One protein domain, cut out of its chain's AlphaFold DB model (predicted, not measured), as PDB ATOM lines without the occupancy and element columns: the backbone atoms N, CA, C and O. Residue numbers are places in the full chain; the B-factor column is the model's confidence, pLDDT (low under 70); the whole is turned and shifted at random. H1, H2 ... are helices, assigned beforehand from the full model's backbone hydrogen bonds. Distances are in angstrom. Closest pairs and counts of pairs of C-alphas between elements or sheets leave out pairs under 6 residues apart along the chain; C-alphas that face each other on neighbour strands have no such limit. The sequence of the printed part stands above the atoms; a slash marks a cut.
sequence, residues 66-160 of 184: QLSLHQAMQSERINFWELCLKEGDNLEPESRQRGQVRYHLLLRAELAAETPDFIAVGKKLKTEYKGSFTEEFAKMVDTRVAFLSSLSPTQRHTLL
ATOM      1  N   GLN A  66       5.123  -0.867  48.757       94.44
ATOM      2  CA  GLN A  66       4.551   0.477  48.751       94.44
ATOM      3  C   GLN A  66       4.657   1.149  50.129       94.44
ATOM      4  O   GLN A  66       4.926   2.350  50.201       94.44
ATOM      5  N   LEU A  67       4.497   0.389  51.217       91.94
ATOM      6  CA  LEU A  67       4.673   0.882  52.581       91.94
ATOM      7  C   LEU A  67       6.134   1.261  52.864       91.94
ATOM      8  O   LEU A  67       6.387   2.326  53.423       91.94
ATOM      9  N   SER A  68       7.096   0.443  52.431       92.06
ATOM     10  CA  SER A  68       8.525   0.764  52.546       92.06
ATOM     11  C   SER A  68       8.889   2.032  51.761       92.06
ATOM     12  O   SER A  68       9.547   2.931  52.291       92.06
ATOM     13  N   LEU A  69       8.385   2.167  50.529       94.69
ATOM     14  CA  LEU A  69       8.563   3.373  49.715       94.69
ATOM     15  C   LEU A  69       7.937   4.609  50.370       94.69
ATOM     16  O   LEU A  69       8.529   5.690  50.348       94.69
ATOM     17  N   HIS A  70       6.758   4.459  50.981       91.00
ATOM     18  CA  HIS A  70       6.126   5.532  51.742       91.00
ATOM     19  C   HIS A  70       7.000   5.965  52.916       91.00
ATOM     20  O   HIS A  70       7.267   7.155  53.053       91.00
ATOM     21  N   GLN A  71       7.501   5.023  53.715       90.38
ATOM     22  CA  GLN A  71       8.385   5.312  54.846       90.38
ATOM     23  C   GLN A  71       9.665   6.028  54.404       90.38
ATOM     24  O   GLN A  71      10.022   7.042  54.997       90.38
ATOM     25  N   ALA A  72      10.313   5.570  53.328       92.50
ATOM     26  CA  ALA A  72      11.486   6.239  52.767       92.50
ATOM     27  C   ALA A  72      11.170   7.687  52.351       92.50
ATOM     28  O   ALA A  72      11.894   8.614  52.711       92.50
ATOM     29  N   MET A  73      10.040   7.900  51.667       93.12
ATOM     30  CA  MET A  73       9.552   9.234  51.310       93.12
ATOM     31  C   MET A  73       9.300  10.114  52.547       93.12
ATOM     32  O   MET A  73       9.579  11.313  52.511       93.12
ATOM     33  N   GLN A  74       8.755   9.558  53.633       87.44
ATOM     34  CA  GLN A  74       8.547  10.297  54.883       87.44
ATOM     35  C   GLN A  74       9.873  10.728  55.509       87.44
ATOM     36  O   GLN A  74      10.031  11.903  55.843       87.44
ATOM     37  N   SER A  75      10.817   9.796  55.626       89.62
ATOM     38  CA  SER A  75      12.132  10.033  56.220       89.62
ATOM     39  C   SER A  75      12.911  11.106  55.462       89.62
ATOM     40  O   SER A  75      13.318  12.093  56.064       89.62
ATOM     41  N   GLU A  76      13.038  10.988  54.136       91.31
ATOM     42  CA  GLU A  76      13.773  11.979  53.336       91.31
ATOM     43  C   GLU A  76      13.103  13.356  53.358       91.31
ATOM     44  O   GLU A  76      13.780  14.386  53.369       91.31
ATOM     45  N   ARG A  77      11.765  13.404  53.431       87.44
ATOM     46  CA  ARG A  77      11.045  14.669  53.603       87.44
ATOM     47  C   ARG A  77      11.379  15.325  54.942       87.44
ATOM     48  O   ARG A  77      11.638  16.526  54.963       87.44
ATOM     49  N   ILE A  78      11.333  14.572  56.040       85.69
ATOM     50  CA  ILE A  78      11.651  15.084  57.382       85.69
ATOM     51  C   ILE A  78      13.099  15.576  57.417       85.69
ATOM     52  O   ILE A  78      13.321  16.730  57.772       85.69
ATOM     53  N   ASN A  79      14.044  14.761  56.943       87.88
ATOM     54  CA  ASN A  79      15.466  15.103  56.888       87.88
ATOM     55  C   ASN A  79      15.705  16.419  56.136       87.88
ATOM     56  O   ASN A  79      16.382  17.314  56.641       87.88
ATOM     57  N   PHE A  80      15.105  16.570  54.951       89.44
ATOM     58  CA  PHE A  80      15.235  17.789  54.158       89.44
ATOM     59  C   PHE A  80      14.665  19.025  54.876       89.44
ATOM     60  O   PHE A  80      15.295  20.085  54.883       89.44
ATOM     61  N   TRP A  81      13.490  18.908  55.506       83.62
ATOM     62  CA  TRP A  81      12.889  20.023  56.246       83.62
ATOM     63  C   TRP A  81      13.698  20.423  57.470       83.62
ATOM     64  O   TRP A  81      13.905  21.615  57.695       83.62
ATOM     65  N   GLU A  82      14.148  19.451  58.258       85.25
ATOM     66  CA  GLU A  82      14.964  19.702  59.443       85.25
ATOM     67  C   GLU A  82      16.289  20.364  59.070       85.25
ATOM     68  O   GLU A  82      16.684  21.330  59.722       85.25
ATOM     69  N   LEU A  83      16.921  19.923  57.978       85.81
ATOM     70  CA  LEU A  83      18.126  20.551  57.442       85.81
ATOM     71  C   LEU A  83      17.876  22.019  57.071       85.81
ATOM     72  O   LEU A  83      18.579  22.909  57.549       85.81
ATOM     73  N   CYS A  84      16.810  22.290  56.311       85.06
ATOM     74  CA  CYS A  84      16.429  23.653  55.936       85.06
ATOM     75  C   CYS A  84      16.141  24.550  57.150       85.06
ATOM     76  O   CYS A  84      16.433  25.747  57.108       85.06
ATOM     77  N   LEU A  85      15.537  23.999  58.209       82.06
ATOM     78  CA  LEU A  85      15.222  24.726  59.442       82.06
ATOM     79  C   LEU A  85      16.464  24.999  60.294       82.06
ATOM     80  O   LEU A  85      16.564  26.069  60.888       82.06
ATOM     81  N   LYS A  86      17.381  24.032  60.376       83.38
ATOM     82  CA  LYS A  86      18.569  24.099  61.231       83.38
ATOM     83  C   LYS A  86      19.663  24.975  60.634       83.38
ATOM     84  O   LYS A  86      20.259  25.769  61.352       83.38
ATOM     85  N   GLU A  87      19.943  24.800  59.347       86.19
ATOM     86  CA  GLU A  87      21.080  25.445  58.684       86.19
ATOM     87  C   GLU A  87      20.682  26.714  57.929       86.19
ATOM     88  O   GLU A  87      21.528  27.568  57.677       86.19
ATOM     89  N   GLY A  88      19.388  26.878  57.639       77.38
ATOM     90  CA  GLY A  88      18.889  27.982  56.834       77.38
ATOM     91  C   GLY A  88      19.220  27.768  55.361       77.38
ATOM     92  O   GLY A  88      20.361  27.874  54.926       77.38
ATOM     93  N   ASP A  89      18.198  27.477  54.562       79.06
ATOM     94  CA  ASP A  89      18.364  27.445  53.110       79.06
ATOM     95  C   ASP A  89      18.558  28.867  52.546       79.06
ATOM     96  O   ASP A  89      17.977  29.824  53.066       79.06
ATOM     97  N   ASN A  90      19.312  29.009  51.451       82.31
ATOM     98  CA  ASN A  90      19.578  30.300  50.793       82.31
ATOM     99  C   ASN A  90      18.364  30.864  50.025       82.31
ATOM    100  O   ASN A  90      18.454  31.910  49.382       82.31
ATOM    101  N   LEU A  91      17.225  30.169  50.064       82.31
ATOM    102  CA  LEU A  91      15.985  30.624  49.455       82.31
ATOM    103  C   LEU A  91      15.286  31.672  50.319       82.31
ATOM    104  O   LEU A  91      14.902  31.398  51.460       82.31
ATOM    105  N   GLU A  92      14.984  32.815  49.701       82.81
ATOM    106  CA  GLU A  92      14.050  33.805  50.236       82.81
ATOM    107  C   GLU A  92      12.699  33.158  50.605       82.81
ATOM    108  O   GLU A  92      12.213  32.298  49.853       82.81
ATOM    109  N   PRO A  93      12.037  33.580  51.704       78.12
ATOM    110  CA  PRO A  93      10.788  32.972  52.173       78.12
ATOM    111  C   PRO A  93       9.709  32.840  51.090       78.12
ATOM    112  O   PRO A  93       9.071  31.792  50.970       78.12
ATOM    113  N   GLU A  94       9.542  33.861  50.246       76.81
ATOM    114  CA  GLU A  94       8.581  33.817  49.141       76.81
ATOM    115  C   GLU A  94       8.954  32.796  48.063       76.81
ATOM    116  O   GLU A  94       8.089  32.096  47.535       76.81
ATOM    117  N   SER A  95      10.238  32.702  47.710       79.00
ATOM    118  CA  SER A  95      10.726  31.739  46.718       79.00
ATOM    119  C   SER A  95      10.566  30.311  47.227       79.00
ATOM    120  O   SER A  95      10.129  29.443  46.474       79.00
ATOM    121  N   ARG A  96      10.805  30.091  48.524       78.56
ATOM    122  CA  ARG A  96      10.543  28.819  49.200       78.56
ATOM    123  C   ARG A  96       9.058  28.454  49.148       78.56
ATOM    124  O   ARG A  96       8.717  27.352  48.724       78.56
ATOM    125  N   GLN A  97       8.169  29.386  49.498       75.62
ATOM    126  CA  GLN A  97       6.721  29.165  49.441       75.62
ATOM    127  C   GLN A  97       6.241  28.873  48.010       75.62
ATOM    128  O   GLN A  97       5.487  27.926  47.792       75.62
ATOM    129  N   ARG A  98       6.699  29.644  47.013       78.88
ATOM    130  CA  ARG A  98       6.378  29.399  45.596       78.88
ATOM    131  C   ARG A  98       6.874  28.029  45.134       78.88
ATOM    132  O   ARG A  98       6.132  27.321  44.455       78.88
ATOM    133  N   GLY A  99       8.089  27.646  45.528       81.62
ATOM    134  CA  GLY A  99       8.662  26.328  45.252       81.62
ATOM    135  C   GLY A  99       7.811  25.193  45.823       81.62
ATOM    136  O   GLY A  99       7.478  24.262  45.096       81.62
ATOM    137  N   GLN A 100       7.368  25.312  47.078       80.19
ATOM    138  CA  GLN A 100       6.481  24.337  47.732       80.19
ATOM    139  C   GLN A 100       5.130  24.196  47.022       80.19
ATOM    140  O   GLN A 100       4.686  23.084  46.733       80.19
ATOM    141  N   VAL A 101       4.477  25.320  46.707       78.06
ATOM    142  CA  VAL A 101       3.191  25.317  45.990       78.06
ATOM    143  C   VAL A 101       3.352  24.648  44.627       78.06
ATOM    144  O   VAL A 101       2.565  23.777  44.264       78.06
ATOM    145  N   ARG A 102       4.398  25.017  43.881       81.75
ATOM    146  CA  ARG A 102       4.679  24.456  42.556       81.75
ATOM    147  C   ARG A 102       4.974  22.959  42.617       81.75
ATOM    148  O   ARG A 102       4.416  22.212  41.817       81.75
ATOM    149  N   TYR A 103       5.789  22.527  43.578       85.00
ATOM    150  CA  TYR A 103       6.064  21.118  43.850       85.00
ATOM    151  C   TYR A 103       4.770  20.321  44.043       85.00
ATOM    152  O   TYR A 103       4.543  19.315  43.369       85.00
ATOM    153  N   HIS A 104       3.883  20.815  44.910       83.31
ATOM    154  CA  HIS A 104       2.610  20.164  45.198       83.31
ATOM    155  C   HIS A 104       1.700  20.094  43.964       83.31
ATOM    156  O   HIS A 104       1.138  19.039  43.669       83.31
ATOM    157  N   LEU A 105       1.572  21.198  43.222       85.75
ATOM    158  CA  LEU A 105       0.707  21.267  42.044       85.75
ATOM    159  C   LEU A 105       1.161  20.323  40.928       85.75
ATOM    160  O   LEU A 105       0.316  19.665  40.327       85.75
ATOM    161  N   LEU A 106       2.468  20.228  40.669       89.31
ATOM    162  CA  LEU A 106       2.998  19.345  39.628       89.31
ATOM    163  C   LEU A 106       2.734  17.871  39.949       89.31
ATOM    164  O   LEU A 106       2.218  17.148  39.106       89.31
ATOM    165  N   LEU A 107       3.009  17.431  41.180       88.75
ATOM    166  CA  LEU A 107       2.747  16.043  41.575       88.75
ATOM    167  C   LEU A 107       1.251  15.716  41.614       88.75
ATOM    168  O   LEU A 107       0.857  14.600  41.286       88.75
ATOM    169  N   ARG A 108       0.410  16.679  42.003       86.31
ATOM    170  CA  ARG A 108      -1.046  16.507  41.999       86.31
ATOM    171  C   ARG A 108      -1.603  16.387  40.583       86.31
ATOM    172  O   ARG A 108      -2.468  15.545  40.357       86.31
ATOM    173  N   ALA A 109      -1.138  17.228  39.660       89.00
ATOM    174  CA  ALA A 109      -1.520  17.132  38.255       89.00
ATOM    175  C   ALA A 109      -1.182  15.742  37.707       89.00
ATOM    176  O   ALA A 109      -2.024  15.115  37.071       89.00
ATOM    177  N   GLU A 110      -0.008  15.224  38.068       92.81
ATOM    178  CA  GLU A 110       0.433  13.910  37.617       92.81
ATOM    179  C   GLU A 110      -0.359  12.765  38.247       92.81
ATOM    180  O   GLU A 110      -0.753  11.833  37.560       92.81
ATOM    181  N   LEU A 111      -0.714  12.860  39.530       90.19
ATOM    182  CA  LEU A 111      -1.636  11.907  40.155       90.19
ATOM    183  C   LEU A 111      -2.983  11.805  39.424       90.19
ATOM    184  O   LEU A 111      -3.565  10.720  39.386       90.19
ATOM    185  N   ALA A 112      -3.472  12.920  38.871       89.25
ATOM    186  CA  ALA A 112      -4.733  13.001  38.137       89.25
ATOM    187  C   ALA A 112      -4.612  12.626  36.652       89.25
ATOM    188  O   ALA A 112      -5.635  12.504  35.977       89.25
ATOM    189  N   ALA A 113      -3.395  12.448  36.137       91.62
ATOM    190  CA  ALA A 113      -3.172  12.082  34.750       91.62
ATOM    191  C   ALA A 113      -3.585  10.625  34.481       91.62
ATOM    192  O   ALA A 113      -3.373   9.724  35.300       91.62
ATOM    193  N   GLU A 114      -4.137  10.387  33.291       90.62
ATOM    194  CA  GLU A 114      -4.457   9.039  32.811       90.62
ATOM    195  C   GLU A 114      -3.178   8.200  32.655       90.62
ATOM    196  O   GLU A 114      -3.104   7.058  33.115       90.62
ATOM    197  N   THR A 115      -2.134   8.814  32.094       93.75
ATOM    198  CA  THR A 115      -0.804   8.227  31.892       93.75
ATOM    199  C   THR A 115       0.258   9.067  32.609       93.75
ATOM    200  O   THR A 115       0.855   9.942  31.983       93.75
ATOM    201  N   PRO A 116       0.477   8.860  33.917       94.19
ATOM    202  CA  PRO A 116       1.420   9.678  34.667       94.19
ATOM    203  C   PRO A 116       2.877   9.360  34.344       94.19
ATOM    204  O   PRO A 116       3.272   8.199  34.248       94.19
ATOM    205  N   ASP A 117       3.683  10.412  34.301       96.94
ATOM    206  CA  ASP A 117       5.133  10.406  34.183       96.94
ATOM    207  C   ASP A 117       5.759  11.174  35.361       96.94
ATOM    208  O   ASP A 117       6.279  12.294  35.259       96.94
ATOM    209  N   PHE A 118       5.721  10.543  36.537       94.75
ATOM    210  CA  PHE A 118       6.337  11.099  37.743       94.75
ATOM    211  C   PHE A 118       7.855  11.276  37.599       94.75
ATOM    212  O   PHE A 118       8.431  12.130  38.273       94.75
ATOM    213  N   ILE A 119       8.511  10.518  36.714       95.81
ATOM    214  CA  ILE A 119       9.952  10.627  36.462       95.81
ATOM    215  C   ILE A 119      10.259  11.962  35.777       95.81
ATOM    216  O   ILE A 119      11.160  12.688  36.215       95.81
ATOM    217  N   ALA A 120       9.493  12.335  34.747       96.56
ATOM    218  CA  ALA A 120       9.631  13.630  34.086       96.56
ATOM    219  C   ALA A 120       9.366  14.793  35.050       96.56
ATOM    220  O   ALA A 120      10.142  15.756  35.087       96.56
ATOM    221  N   VAL A 121       8.324  14.687  35.882       94.69
ATOM    222  CA  VAL A 121       8.039  15.686  36.924       94.69
ATOM    223  C   VAL A 121       9.194  15.781  37.924       94.69
ATOM    224  O   VAL A 121       9.658  16.884  38.211       94.69
ATOM    225  N   GLY A 122       9.723  14.651  38.396       95.44
ATOM    226  CA  GLY A 122      10.873  14.613  39.300       95.44
ATOM    227  C   GLY A 122      12.107  15.296  38.714       95.44
ATOM    228  O   GLY A 122      12.729  16.138  39.364       95.44
ATOM    229  N   LYS A 123      12.433  15.015  37.446       97.00
ATOM    230  CA  LYS A 123      13.535  15.680  36.733       97.00
ATOM    231  C   LYS A 123      13.331  17.195  36.664       97.00
ATOM    232  O   LYS A 123      14.274  17.953  36.905       97.00
ATOM    233  N   LYS A 124      12.109  17.644  36.368       95.50
ATOM    234  CA  LYS A 124      11.770  19.070  36.306       95.50
ATOM    235  C   LYS A 124      11.955  19.747  37.663       95.50
ATOM    236  O   LYS A 124      12.647  20.757  37.737       95.50
ATOM    237  N   LEU A 125      11.418  19.156  38.730       93.94
ATOM    238  CA  LEU A 125      11.531  19.682  40.092       93.94
ATOM    239  C   LEU A 125      12.992  19.841  40.525       93.94
ATOM    240  O   LEU A 125      13.372  20.910  40.994       93.94
ATOM    241  N   LYS A 126      13.824  18.817  40.302       94.88
ATOM    242  CA  LYS A 126      15.261  18.861  40.623       94.88
ATOM    243  C   LYS A 126      16.009  19.955  39.854       94.88
ATOM    244  O   LYS A 126      16.877  20.607  40.414       94.88
ATOM    245  N   THR A 127      15.648  20.195  38.593       94.69
ATOM    246  CA  THR A 127      16.281  21.234  37.754       94.69
ATOM    247  C   THR A 127      15.885  22.654  38.192       94.69
ATOM    248  O   THR A 127      16.675  23.602  38.116       94.69
ATOM    249  N   GLU A 128      14.636  22.818  38.625       92.31
ATOM    250  CA  GLU A 128      14.078  24.106  39.045       92.31
ATOM    251  C   GLU A 128      14.491  24.509  40.463       92.31
ATOM    252  O   GLU A 128      14.419  25.693  40.790       92.31
ATOM    253  N   TYR A 129      14.939  23.563  41.289       90.94
ATOM    254  CA  TYR A 129      15.415  23.851  42.634       90.94
ATOM    255  C   TYR A 129      16.650  24.757  42.606       90.94
ATOM    256  O   TYR A 129      17.593  24.534  41.845       90.94
ATOM    257  N   LYS A 130      16.615  25.818  43.419       90.19
ATOM    258  CA  LYS A 130      17.686  26.824  43.546       90.19
ATOM    259  C   LYS A 130      18.202  26.964  44.980       90.19
ATOM    260  O   LYS A 130      18.906  27.928  45.260       90.19
ATOM    261  N   GLY A 131      17.813  26.042  45.862       89.06
ATOM    262  CA  GLY A 131      18.266  26.029  47.247       89.06
ATOM    263  C   GLY A 131      19.680  25.467  47.400       89.06
ATOM    264  O   GLY A 131      20.214  24.830  46.488       89.06
ATOM    265  N   SER A 132      20.266  25.658  48.576       90.69
ATOM    266  CA  SER A 132      21.595  25.165  48.951       90.69
ATOM    267  C   SER A 132      21.652  23.634  49.000       90.69
ATOM    268  O   SER A 132      22.623  23.029  48.555       90.69
ATOM    269  N   PHE A 133      20.586  22.993  49.481       93.00
ATOM    270  CA  PHE A 133      20.529  21.548  49.753       93.00
ATOM    271  C   PHE A 133      20.048  20.737  48.541       93.00
ATOM    272  O   PHE A 133      18.980  20.120  48.558       93.00
ATOM    273  N   THR A 134      20.770  20.836  47.419       93.31
ATOM    274  CA  THR A 134      20.337  20.239  46.138       93.31
ATOM    275  C   THR A 134      20.306  18.710  46.188       93.31
ATOM    276  O   THR A 134      19.412  18.098  45.598       93.31
ATOM    277  N   GLU A 135      21.238  18.078  46.901       95.12
ATOM    278  CA  GLU A 135      21.311  16.616  47.004       95.12
ATOM    279  C   GLU A 135      20.183  16.047  47.870       95.12
ATOM    280  O   GLU A 135      19.528  15.077  47.491       95.12
ATOM    281  N   GLU A 136      19.904  16.672  49.009       94.50
ATOM    282  CA  GLU A 136      18.834  16.278  49.924       94.50
ATOM    283  C   GLU A 136      17.464  16.535  49.301       94.50
ATOM    284  O   GLU A 136      16.572  15.687  49.378       94.50
ATOM    285  N   PHE A 137      17.316  17.660  48.594       93.88
ATOM    286  CA  PHE A 137      16.126  17.910  47.792       93.88
ATOM    287  C   PHE A 137      15.939  16.821  46.728       93.88
ATOM    288  O   PHE A 137      14.831  16.314  46.558       93.88
ATOM    289  N   ALA A 138      17.011  16.419  46.034       95.88
ATOM    290  CA  ALA A 138      16.945  15.359  45.033       95.88
ATOM    291  C   ALA A 138      16.513  14.013  45.633       95.88
ATOM    292  O   ALA A 138      15.617  13.383  45.076       95.88
ATOM    293  N   LYS A 139      17.058  13.607  46.789       96.75
ATOM    294  CA  LYS A 139      16.648  12.375  47.496       96.75
ATOM    295  C   LYS A 139      15.176  12.405  47.906       96.75
ATOM    296  O   LYS A 139      14.443  11.433  47.707       96.75
ATOM    297  N   MET A 140      14.716  13.541  48.423       94.94
ATOM    298  CA  MET A 140      13.318  13.750  48.795       94.94
ATOM    299  C   MET A 140      12.380  13.705  47.576       94.94
ATOM    300  O   MET A 140      11.307  13.105  47.645       94.94
ATOM    301  N   VAL A 141      12.786  14.265  46.431       95.00
ATOM    302  CA  VAL A 141      12.040  14.135  45.168       95.00
ATOM    303  C   VAL A 141      12.026  12.686  44.680       95.00
ATOM    304  O   VAL A 141      10.967  12.186  44.311       95.00
ATOM    305  N   ASP A 142      13.170  12.005  44.681       97.06
ATOM    306  CA  ASP A 142      13.307  10.664  44.109       97.06
ATOM    307  C   ASP A 142      12.504   9.622  44.895       97.06
ATOM    308  O   ASP A 142      11.771   8.831  44.301       97.06
ATOM    309  N   THR A 143      12.539   9.674  46.228       95.38
ATOM    310  CA  THR A 143      11.709   8.802  47.079       95.38
ATOM    311  C   THR A 143      10.216   9.079  46.909       95.38
ATOM    312  O   THR A 143       9.411   8.147  46.835       95.38
ATOM    313  N   ARG A 144       9.826  10.352  46.760       94.00
ATOM    314  CA  ARG A 144       8.442  10.740  46.462       94.00
ATOM    315  C   ARG A 144       7.981  10.203  45.105       94.00
ATOM    316  O   ARG A 144       6.886   9.658  45.010       94.00
ATOM    317  N   VAL A 145       8.802  10.339  44.066       95.56
ATOM    318  CA  VAL A 145       8.515   9.815  42.723       95.56
ATOM    319  C   VAL A 145       8.400   8.296  42.747       95.56
ATOM    320  O   VAL A 145       7.458   7.766  42.162       95.56
ATOM    321  N   ALA A 146       9.293   7.600  43.452       96.75
ATOM    322  CA  ALA A 146       9.251   6.147  43.581       96.75
ATOM    323  C   ALA A 146       7.947   5.672  44.242       96.75
ATOM    324  O   ALA A 146       7.281   4.784  43.710       96.75
ATOM    325  N   PHE A 147       7.534   6.311  45.342       95.69
ATOM    326  CA  PHE A 147       6.256   6.012  45.991       95.69
ATOM    327  C   PHE A 147       5.057   6.299  45.078       95.69
ATOM    328  O   PHE A 147       4.197   5.447  44.910       95.69
ATOM    329  N   LEU A 148       4.982   7.475  44.448       94.12
ATOM    330  CA  LEU A 148       3.825   7.821  43.609       94.12
ATOM    331  C   LEU A 148       3.730   6.952  42.346       94.12
ATOM    332  O   LEU A 148       2.626   6.627  41.908       94.12
ATOM    333  N   SER A 149       4.873   6.537  41.796       95.94
ATOM    334  CA  SER A 149       4.941   5.648  40.629       95.94
ATOM    335  C   SER A 149       4.518   4.216  40.946       95.94
ATOM    336  O   SER A 149       4.099   3.505  40.036       95.94
ATOM    337  N   SER A 150       4.611   3.782  42.207       96.19
ATOM    338  CA  SER A 150       4.184   2.439  42.608       96.19
ATOM    339  C   SER A 150       2.675   2.330  42.835       96.19
ATOM    340  O   SER A 150       2.159   1.219  42.941       96.19
ATOM    341  N   LEU A 151       1.948   3.454  42.890       94.25
ATOM    342  CA  LEU A 151       0.507   3.464  43.135       94.25
ATOM    343  C   LEU A 151      -0.296   3.030  41.903       94.25
ATOM    344  O   LEU A 151      -0.142   3.564  40.798       94.25
ATOM    345  N   SER A 152      -1.255   2.134  42.134       94.62
ATOM    346  CA  SER A 152      -2.287   1.794  41.152       94.62
ATOM    347  C   SER A 152      -3.199   2.995  40.843       94.62
ATOM    348  O   SER A 152      -3.342   3.897  41.676       94.62
ATOM    349  N   PRO A 153      -3.893   3.011  39.688       93.81
ATOM    350  CA  PRO A 153      -4.845   4.073  39.358       93.81
ATOM    351  C   PRO A 153      -5.900   4.312  40.449       93.81
ATOM    352  O   PRO A 153      -6.175   5.460  40.796       93.81
ATOM    353  N   THR A 154      -6.434   3.245  41.050       91.88
ATOM    354  CA  THR A 154      -7.405   3.338  42.153       91.88
ATOM    355  C   THR A 154      -6.797   4.005  43.384       91.88
ATOM    356  O   THR A 154      -7.401   4.909  43.953       91.88
ATOM    357  N   GLN A 155      -5.574   3.628  43.770       92.06
ATOM    358  CA  GLN A 155      -4.874   4.250  44.899       92.06
ATOM    359  C   GLN A 155      -4.580   5.732  44.643       92.06
ATOM    360  O   GLN A 155      -4.762   6.555  45.540       92.06
ATOM    361  N   ARG A 156      -4.186   6.101  43.416       90.50
ATOM    362  CA  ARG A 156      -4.007   7.512  43.033       90.50
ATOM    363  C   ARG A 156      -5.312   8.293  43.147       90.50
ATOM    364  O   ARG A 156      -5.311   9.399  43.679       90.50
ATOM    365  N   HIS A 157      -6.426   7.708  42.713       87.88
ATOM    366  CA  HIS A 157      -7.745   8.318  42.854       87.88
ATOM    367  C   HIS A 157      -8.122   8.535  44.326       87.88
ATOM    368  O   HIS A 157      -8.544   9.629  44.700       87.88
ATOM    369  N   THR A 158      -7.928   7.529  45.184       87.31
ATOM    370  CA  THR A 158      -8.149   7.655  46.633       87.31
ATOM    371  C   THR A 158      -7.275   8.760  47.233       87.31
ATOM    372  O   THR A 158      -7.751   9.576  48.019       87.31
ATOM    373  N   LEU A 159      -6.009   8.852  46.810       84.94
ATOM    374  CA  LEU A 159      -5.089   9.900  47.250       84.94
ATOM    375  C   LEU A 159      -5.511  11.305  46.780       84.94
ATOM    376  O   LEU A 159      -5.248  12.282  47.474       84.94
ATOM    377  N   LEU A 160      -6.178  11.433  45.630       81.69
ATOM    378  CA  LEU A 160      -6.727  12.706  45.141       81.69
ATOM    379  C   LEU A 160      -8.001  13.139  45.875       81.69
ATOM    380  O   LEU A 160      -8.254  14.341  45.985       81.69
TER     381      LEU A 160
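AT A GLANCE: This is residues 66 to 160 of the 184 residues of an uncharacterized protein of Proteobacteria bacterium (UniProt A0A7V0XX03). Four roughly aligned helices, starting with the longest, H1, make a curved row H1, H4, H3, H2, open between H1 and H2, with neighbours running opposite ways; short H5 sits at one end, by residues 108 to 111 of H2. The 95 printed residues hold five named helices, H1 to H5 along the chain, and no named strand. The class is all helix. The whole is compact, radius of gyration of the C-alphas 13.5 A, spanning 39 by 24 by 19 A.

IN THESE COORDINATES: H1, residues 66 to 88, measures 32.1 A from C-alpha 66 (4.551, 0.477, 48.751). H4 is 134 to 150, 24.3 A; H3 118 to 128, 15.2 A; H2 93 to 111, 27.2 A; H5 153 to 160, 10.6 A, ending at (-6.727, 12.706, 45.141).

HOW THE PARTS SIT: H1 touches H4 at a shallow tilt of 22 degrees; closest C-alphas Met 73 and Thr 143, 4.8 A. H4 and H3 form a hairpin; closest C-alphas Val 145 and Phe 118, 5.6 A. In each helix, every O i to N i+4 pair is within hydrogen-bond range.

THE WHOLE: The printed part has no cut and no long link; no printed residue is under 70 in pLDDT.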